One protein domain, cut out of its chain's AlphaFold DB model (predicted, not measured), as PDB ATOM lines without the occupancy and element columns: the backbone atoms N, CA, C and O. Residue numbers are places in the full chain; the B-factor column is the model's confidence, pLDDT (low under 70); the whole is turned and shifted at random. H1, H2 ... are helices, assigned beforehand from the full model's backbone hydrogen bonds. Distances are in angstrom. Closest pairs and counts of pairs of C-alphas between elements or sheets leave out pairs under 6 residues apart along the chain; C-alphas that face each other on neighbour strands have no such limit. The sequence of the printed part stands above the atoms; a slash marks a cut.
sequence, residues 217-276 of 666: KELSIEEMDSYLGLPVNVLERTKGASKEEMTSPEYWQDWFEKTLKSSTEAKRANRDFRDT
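This is residues 217 to 276 of the 666 residues of an uncharacterized protein of Phytophthora fragariae (UniProt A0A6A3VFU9). Five helices are strung one after another in a long open zigzag without a common core: H1 and H2 make a corner at one end, H4 and H5 a corner toward the other, with short H3 between. The printed part has 60 residues, no named strand, and is all helix. It is an extended rod, radius of gyration of the C-alphas 19.1 A, spanning 56 by 19 by 16 A.

H1, residues 221 to 228, begins at C-alpha 221 (-111.110, 196.640, -50.497). H2 is residues 232 to 239 and H3 residues 244 to 247. H4, residues 249 to 262, measures 19.8 A; H5, residues 264 to 275, measures 15.6 A and ends at C-alpha 275 (-108.405, 249.096, -46.423).

H1 and H2 touch, about perpendicular at 83 degrees; their closest C-alphas, of Asp 225 and Val 232, are 5.8 A apart. H2 and H3 are apart. H3 and H4 are close but not clearly touching; their closest C-alphas, of Glu 245 and Tyr 251, are 6.3 A apart. H4 and H5 touch only at the corner, about perpendicular at 76 degrees, closest at the C-alphas of Leu 260 and Ala 266, 5.4 A. Every O i to N i+4 pair is within hydrogen-bond range in H1, H4 and H5, and 3 of 4 in H2; H3 is too short for one.

The printed part has no cut, and its four links are tight. Mean pLDDT of the printed part is 71.8, with residues 218 to 219, 238 to 247 and 264 to 276 under 70.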
ATOM      1  N   LYS A 217     -99.824 201.527 -55.157       72.44
ATOM      2  CA  LYS A 217    -100.928 200.800 -55.785       72.44
ATOM      3  C   LYS A 217    -102.095 200.743 -54.801       72.44
ATOM      4  O   LYS A 217    -101.909 200.362 -53.650       72.44
ATOM      5  N   GLU A 218    -103.288 201.108 -55.259       63.47
ATOM      6  CA  GLU A 218    -104.494 201.055 -54.429       63.47
ATOM      7  C   GLU A 218    -104.689 199.642 -53.865       63.47
ATOM      8  O   GLU A 218    -104.871 198.682 -54.622       63.47
ATOM      9  N   LEU A 219    -104.643 199.526 -52.533       69.88
ATOM     10  CA  LEU A 219    -104.995 198.301 -51.823       69.88
ATOM     11  C   LEU A 219    -106.425 197.908 -52.200       69.88
ATOM     12  O   LEU A 219    -107.326 198.753 -52.263       69.88
ATOM     13  N   SER A 220    -106.651 196.620 -52.445       78.56
ATOM     14  CA  SER A 220    -108.001 196.111 -52.660       78.56
ATOM     15  C   SER A 220    -108.867 196.360 -51.423       78.56
ATOM     16  O   SER A 220    -108.382 196.520 -50.302       78.56
ATOM     17  N   ILE A 221    -110.187 196.385 -51.609       76.19
ATOM     18  CA  ILE A 221    -111.110 196.640 -50.497       76.19
ATOM     19  C   ILE A 221    -111.075 195.531 -49.429       76.19
ATOM     20  O   ILE A 221    -111.406 195.778 -48.276       76.19
ATOM     21  N   GLU A 222    -110.607 194.342 -49.812       80.62
ATOM     22  CA  GLU A 222    -110.384 193.172 -48.959       80.62
ATOM     23  C   GLU A 222    -109.073 193.301 -48.157       80.62
ATOM     24  O   GLU A 222    -109.039 192.994 -46.966       80.62
ATOM     25  N   GLU A 223    -108.009 193.837 -48.766       80.62
ATOM     26  CA  GLU A 223    -106.773 194.206 -48.059       80.62
ATOM     27  C   GLU A 223    -107.006 195.378 -47.089       80.62
ATOM     28  O   GLU A 223    -106.465 195.373 -45.985       80.62
ATOM     29  N   MET A 224    -107.863 196.345 -47.447       78.81
ATOM     30  CA  MET A 224    -108.265 197.436 -46.549       78.81
ATOM     31  C   MET A 224    -109.172 196.975 -45.396       78.81
ATOM     32  O   MET A 224    -109.018 197.489 -44.291       78.81
ATOM     33  N   ASP A 225    -110.074 196.008 -45.608       85.12
ATOM     34  CA  ASP A 225    -110.857 195.379 -44.525       85.12
ATOM     35  C   ASP A 225    -109.912 194.689 -43.528       85.12
ATOM     36  O   ASP A 225    -109.918 195.000 -42.337       85.12
ATOM     37  N   SER A 226    -108.996 193.861 -44.042       84.19
ATOM     38  CA  SER A 226    -107.964 193.174 -43.255       84.19
ATOM     39  C   SER A 226    -107.059 194.136 -42.467       84.19
ATOM     40  O   SER A 226    -106.770 193.893 -41.296       84.19
ATOM     41  N   TYR A 227    -106.628 195.244 -43.081       79.12
ATOM     42  CA  TYR A 227    -105.722 196.217 -42.459       79.12
ATOM     43  C   TYR A 227    -106.408 197.139 -41.438       79.12
ATOM     44  O   TYR A 227    -105.793 197.509 -40.441       79.12
ATOM     45  N   LEU A 228    -107.670 197.521 -41.667       81.75
ATOM     46  CA  LEU A 228    -108.397 198.481 -40.820       81.75
ATOM     47  C   LEU A 228    -109.366 197.818 -39.825       81.75
ATOM     48  O   LEU A 228    -109.893 198.501 -38.948       81.75
ATOM     49  N   GLY A 229    -109.654 196.521 -39.973       82.94
ATOM     50  CA  GLY A 229    -110.709 195.828 -39.225       82.94
ATOM     51  C   GLY A 229    -112.117 196.353 -39.534       82.94
ATOM     52  O   GLY A 229    -113.013 196.265 -38.689       82.94
ATOM     53  N   LEU A 230    -112.308 196.959 -40.713       85.94
ATOM     54  CA  LEU A 230    -113.545 197.624 -41.124       85.94
ATOM     55  C   LEU A 230    -114.244 196.804 -42.219       85.94
ATOM     56  O   LEU A 230    -113.812 196.872 -43.370       85.94
ATOM     57  N   PRO A 231    -115.361 196.112 -41.911       82.12
ATOM     58  CA  PRO A 231    -115.968 195.152 -42.830       82.12
ATOM     59  C   PRO A 231    -116.295 195.803 -44.172       82.12
ATOM     60  O   PRO A 231    -116.872 196.893 -44.175       82.12
ATOM     61  N   VAL A 232    -116.018 195.118 -45.293       78.88
ATOM     62  CA  VAL A 232    -116.187 195.618 -46.685       78.88
ATOM     63  C   VAL A 232    -117.438 196.494 -46.887       78.88
ATOM     64  O   VAL A 232    -117.367 197.569 -47.475       78.88
ATOM     65  N   ASN A 233    -118.576 196.092 -46.312       75.94
ATOM     66  CA  ASN A 233    -119.844 196.836 -46.313       75.94
ATOM     67  C   ASN A 233    -119.749 198.314 -45.862       75.94
ATOM     68  O   ASN A 233    -120.547 199.142 -46.305       75.94
ATOM     69  N   VAL A 234    -118.849 198.651 -44.940       79.25
ATOM     70  CA  VAL A 234    -118.596 200.023 -44.476       79.25
ATOM     71  C   VAL A 234    -117.666 200.736 -45.454       79.25
ATOM     72  O   VAL A 234    -117.992 201.842 -45.882       79.25
ATOM     73  N   LEU A 235    -116.582 200.075 -45.876       79.50
ATOM     74  CA  LEU A 235    -115.615 200.611 -46.838       79.50
ATOM     75  C   LEU A 235    -116.267 200.966 -48.184       79.50
ATOM     76  O   LEU A 235    -116.002 202.037 -48.724       79.50
ATOM     77  N   GLU A 236    -117.179 200.137 -48.697       78.69
ATOM     78  CA  GLU A 236    -117.946 200.419 -49.921       78.69
ATOM     79  C   GLU A 236    -118.844 201.653 -49.767       78.69
ATOM     80  O   GLU A 236    -118.930 202.487 -50.670       78.69
ATOM     81  N   ARG A 237    -119.484 201.807 -48.599       74.94
ATOM     82  CA  ARG A 237    -120.343 202.962 -48.291       74.94
ATOM     83  C   ARG A 237    -119.537 204.255 -48.158       74.94
ATOM     84  O   ARG A 237    -120.037 205.307 -48.548       74.94
ATOM     85  N   THR A 238    -118.302 204.198 -47.655       64.75
ATOM     86  CA  THR A 238    -117.409 205.367 -47.575       64.75
ATOM     87  C   THR A 238    -116.655 205.650 -48.874       64.75
ATOM     88  O   THR A 238    -116.391 206.816 -49.156       64.75
ATOM     89  N   LYS A 239    -116.373 204.643 -49.715       67.31
ATOM     90  CA  LYS A 239    -115.692 204.819 -51.016       67.31
ATOM     91  C   LYS A 239    -116.455 205.760 -51.958       67.31
ATOM     92  O   LYS A 239    -115.837 206.470 -52.740       67.31
ATOM     93  N   GLY A 240    -117.786 205.816 -51.848       57.59
ATOM     94  CA  GLY A 240    -118.627 206.769 -52.583       57.59
ATOM     95  C   GLY A 240    -118.743 208.176 -51.972       57.59
ATOM     96  O   GLY A 240    -119.385 209.034 -52.577       57.59
ATOM     97  N   ALA A 241    -118.177 208.435 -50.786       57.25
ATOM     98  CA  ALA A 241    -118.296 209.730 -50.103       57.25
ATOM     99  C   ALA A 241    -117.324 210.782 -50.667       57.25
ATOM    100  O   ALA A 241    -117.697 211.942 -50.850       57.25
ATOM    101  N   SER A 242    -116.103 210.369 -51.015       51.16
ATOM    102  CA  SER A 242    -115.218 211.129 -51.896       51.16
ATOM    103  C   SER A 242    -115.588 210.834 -53.349       51.16
ATOM    104  O   SER A 242    -115.266 209.767 -53.869       51.16
ATOM    105  N   LYS A 243    -116.228 211.784 -54.038       56.56
ATOM    106  CA  LYS A 243    -116.222 211.750 -55.508       56.56
ATOM    107  C   LYS A 243    -114.779 211.886 -55.989       56.56
ATOM    108  O   LYS A 243    -114.034 212.670 -55.416       56.56
ATOM    109  N   GLU A 244    -114.442 211.224 -57.085       56.41
ATOM    110  CA  GLU A 244    -113.127 211.283 -57.746       56.41
ATOM    111  C   GLU A 244    -112.683 212.731 -58.076       56.41
ATOM    112  O   GLU A 244    -111.512 213.085 -57.939       56.41
ATOM    113  N   GLU A 245    -113.651 213.611 -58.369       56.25
ATOM    114  CA  GLU A 245    -113.507 215.079 -58.423       56.25
ATOM    115  C   GLU A 245    -112.784 215.655 -57.186       56.25
ATOM    116  O   GLU A 245    -111.806 216.387 -57.331       56.25
ATOM    117  N   MET A 246    -113.226 215.280 -55.976       52.47
ATOM    118  CA  MET A 246    -112.736 215.772 -54.674       52.47
ATOM    119  C   MET A 246    -111.281 215.380 -54.384       52.47
ATOM    120  O   MET A 246    -110.695 215.876 -53.427       52.47
ATOM    121  N   THR A 247    -110.706 214.451 -55.146       60.00
ATOM    122  CA  THR A 247    -109.318 213.991 -54.991       60.00
ATOM    123  C   THR A 247    -108.344 214.684 -55.946       60.00
ATOM    124  O   THR A 247    -107.135 214.525 -55.800       60.00
ATOM    125  N   SER A 248    -108.834 215.499 -56.887       71.81
ATOM    126  CA  SER A 248    -107.974 216.283 -57.780       71.81
ATOM    127  C   SER A 248    -107.468 217.578 -57.108       71.81
ATOM    128  O   SER A 248    -108.248 218.271 -56.448       71.81
ATOM    129  N   PRO A 249    -106.188 217.973 -57.286       70.00
ATOM    130  CA  PRO A 249    -105.685 219.258 -56.784       70.00
ATOM    131  C   PRO A 249    -106.425 220.466 -57.380       70.00
ATOM    132  O   PRO A 249    -106.697 221.440 -56.680       70.00
ATOM    133  N   GLU A 250    -106.813 220.373 -58.656       82.62
ATOM    134  CA  GLU A 250    -107.559 221.414 -59.375       82.62
ATOM    135  C   GLU A 250    -108.942 221.670 -58.755       82.62
ATOM    136  O   GLU A 250    -109.352 222.827 -58.631       82.62
ATOM    137  N   TYR A 251    -109.635 220.622 -58.285       83.50
ATOM    138  CA  TYR A 251    -110.895 220.775 -57.553       83.50
ATOM    139  C   TYR A 251    -110.707 221.586 -56.272       83.50
ATOM    140  O   TYR A 251    -111.487 222.502 -56.015       83.50
ATOM    141  N   TRP A 252    -109.677 221.289 -55.472       83.75
ATOM    142  CA  TRP A 252    -109.413 222.042 -54.243       83.75
ATOM    143  C   TRP A 252    -109.049 223.498 -54.531       83.75
ATOM    144  O   TRP A 252    -109.447 224.378 -53.768       83.75
ATOM    145  N   GLN A 253    -108.377 223.769 -55.654       83.38
ATOM    146  CA  GLN A 253    -108.069 225.128 -56.085       83.38
ATOM    147  C   GLN A 253    -109.321 225.908 -56.528       83.38
ATOM    148  O   GLN A 253    -109.541 227.005 -56.008       83.38
ATOM    149  N   ASP A 254    -110.189 225.361 -57.397       86.38
ATOM    150  CA  ASP A 254    -111.465 226.031 -57.724       86.38
ATOM    151  C   ASP A 254    -112.350 226.150 -56.482       86.38
ATOM    152  O   ASP A 254    -112.901 227.218 -56.238       86.38
ATOM    153  N   TRP A 255    -112.451 225.110 -55.650       87.62
ATOM    154  CA  TRP A 255    -113.222 225.156 -54.407       87.62
ATOM    155  C   TRP A 255    -112.730 226.269 -53.476       87.62
ATOM    156  O   TRP A 255    -113.549 227.035 -52.962       87.62
ATOM    157  N   PHE A 256    -111.415 226.417 -53.296       80.81
ATOM    158  CA  PHE A 256    -110.827 227.471 -52.474       80.81
ATOM    159  C   PHE A 256    -111.087 228.856 -53.077       80.81
ATOM    160  O   PHE A 256    -111.645 229.726 -52.407       80.81
ATOM    161  N   GLU A 257    -110.802 229.053 -54.367       84.81
ATOM    162  CA  GLU A 257    -111.080 230.310 -55.061       84.81
ATOM    163  C   GLU A 257    -112.570 230.687 -55.025       84.81
ATOM    164  O   GLU A 257    -112.924 231.834 -54.759       84.81
ATOM    165  N   LYS A 258    -113.464 229.729 -55.268       85.31
ATOM    166  CA  LYS A 258    -114.928 229.865 -55.227       85.31
ATOM    167  C   LYS A 258    -115.422 230.151 -53.807       85.31
ATOM    168  O   LYS A 258    -116.359 230.937 -53.638       85.31
ATOM    169  N   THR A 259    -114.765 229.605 -52.786       82.69
ATOM    170  CA  THR A 259    -115.032 229.896 -51.370       82.69
ATOM    171  C   THR A 259    -114.586 231.314 -51.002       82.69
ATOM    172  O   THR A 259    -115.379 232.050 -50.416       82.69
ATOM    173  N   LEU A 260    -113.410 231.776 -51.446       76.88
ATOM    174  CA  LEU A 260    -112.989 233.183 -51.314       76.88
ATOM    175  C   LEU A 260    -113.940 234.143 -52.061       76.88
ATOM    176  O   LEU A 260    -114.341 235.182 -51.532       76.88
ATOM    177  N   LYS A 261    -114.354 233.781 -53.283       78.00
ATOM    178  CA  LYS A 261    -115.281 234.561 -54.128       78.00
ATOM    179  C   LYS A 261    -116.711 234.597 -53.576       78.00
ATOM    180  O   LYS A 261    -117.456 235.525 -53.904       78.00
ATOM    181  N   SER A 262    -117.119 233.650 -52.729       79.62
ATOM    182  CA  SER A 262    -118.472 233.582 -52.150       79.62
ATOM    183  C   SER A 262    -118.535 234.090 -50.705       79.62
ATOM    184  O   SER A 262    -119.316 235.013 -50.448       79.62
ATOM    185  N   SER A 263    -117.690 233.584 -49.801       80.25
ATOM    186  CA  SER A 263    -117.724 233.867 -48.359       80.25
ATOM    187  C   SER A 263    -117.620 235.362 -48.033       80.25
ATOM    188  O   SER A 263    -116.714 236.072 -48.471       80.25
ATOM    189  N   THR A 264    -118.562 235.851 -47.225       67.44
ATOM    190  CA  THR A 264    -118.579 237.225 -46.698       67.44
ATOM    191  C   THR A 264    -117.509 237.460 -45.634       67.44
ATOM    192  O   THR A 264    -117.088 238.598 -45.440       67.44
ATOM    193  N   GLU A 265    -117.043 236.398 -44.981       69.50
ATOM    194  CA  GLU A 265    -115.982 236.429 -43.974       69.50
ATOM    195  C   GLU A 265    -114.598 236.439 -44.627       69.50
ATOM    196  O   GLU A 265    -113.784 237.306 -44.314       69.50
ATOM    197  N   ALA A 266    -114.381 235.614 -45.661       61.53
ATOM    198  CA  ALA A 266    -113.184 235.708 -46.500       61.53
ATOM    199  C   ALA A 266    -113.076 237.081 -47.185       61.53
ATOM    200  O   ALA A 266    -111.981 237.626 -47.315       61.53
ATOM    201  N   LYS A 267    -114.209 237.679 -47.580       63.62
ATOM    202  CA  LYS A 267    -114.265 239.065 -48.072       63.62
ATOM    203  C   LYS A 267    -114.015 240.106 -46.989       63.62
ATOM    204  O   LYS A 267    -113.536 241.173 -47.341       63.62
ATOM    205  N   ARG A 268    -114.320 239.837 -45.712       69.06
ATOM    206  CA  ARG A 268    -113.984 240.740 -44.599       69.06
ATOM    207  C   ARG A 268    -112.481 240.726 -44.347       69.06
ATOM    208  O   ARG A 268    -111.875 241.773 -44.503       69.06
ATOM    209  N   ALA A 269    -111.888 239.552 -44.125       63.88
ATOM    210  CA  ALA A 269    -110.442 239.415 -43.941       63.88
ATOM    211  C   ALA A 269    -109.654 240.012 -45.126       63.88
ATOM    212  O   ALA A 269    -108.740 240.807 -44.938       63.88
ATOM    213  N   ASN A 270    -110.075 239.736 -46.368       58.72
ATOM    214  CA  ASN A 270    -109.483 240.383 -47.544       58.72
ATOM    215  C   ASN A 270    -109.795 241.885 -47.660       58.72
ATOM    216  O   ASN A 270    -109.055 242.577 -48.352       58.72
ATOM    217  N   ARG A 271    -110.846 242.419 -47.020       61.69
ATOM    218  CA  ARG A 271    -111.058 243.874 -46.920       61.69
ATOM    219  C   ARG A 271    -110.107 244.493 -45.905       61.69
ATOM    220  O   ARG A 271    -109.569 245.554 -46.180       61.69
ATOM    221  N   ASP A 272    -109.822 243.808 -44.805       59.59
ATOM    222  CA  ASP A 272    -108.880 244.282 -43.790       59.59
ATOM    223  C   ASP A 272    -107.437 244.363 -44.366       59.59
ATOM    224  O   ASP A 272    -106.688 245.280 -44.035       59.59
ATOM    225  N   PHE A 273    -107.097 243.526 -45.363       54.44
ATOM    226  CA  PHE A 273    -105.890 243.653 -46.210       54.44
ATOM    227  C   PHE A 273    -106.009 244.627 -47.415       54.44
ATOM    228  O   PHE A 273    -105.052 244.795 -48.170       54.44
ATOM    229  N   ARG A 274    -107.171 245.257 -47.652       55.91
ATOM    230  CA  ARG A 274    -107.425 246.211 -48.765       55.91
ATOM    231  C   ARG A 274    -107.713 247.635 -48.290       55.91
ATOM    232  O   ARG A 274    -107.432 248.585 -49.023       55.91
ATOM    233  N   ASP A 275    -108.213 247.798 -47.072       50.19
ATOM    234  CA  ASP A 275    -108.405 249.096 -46.423       50.19
ATOM    235  C   ASP A 275    -107.046 249.758 -46.124       50.19
ATOM    236  O   ASP A 275    -106.919 250.975 -46.231       50.19
ATOM    237  N   THR A 276    -105.995 248.962 -45.889       47.94
ATOM    238  CA  THR A 276    -104.585 249.402 -45.850       47.94
ATOM    239  C   THR A 276    -104.022 249.798 -47.223       47.94
ATOM    240  O   THR A 276    -103.064 250.561 -47.303       47.94
TER     241      THR A 276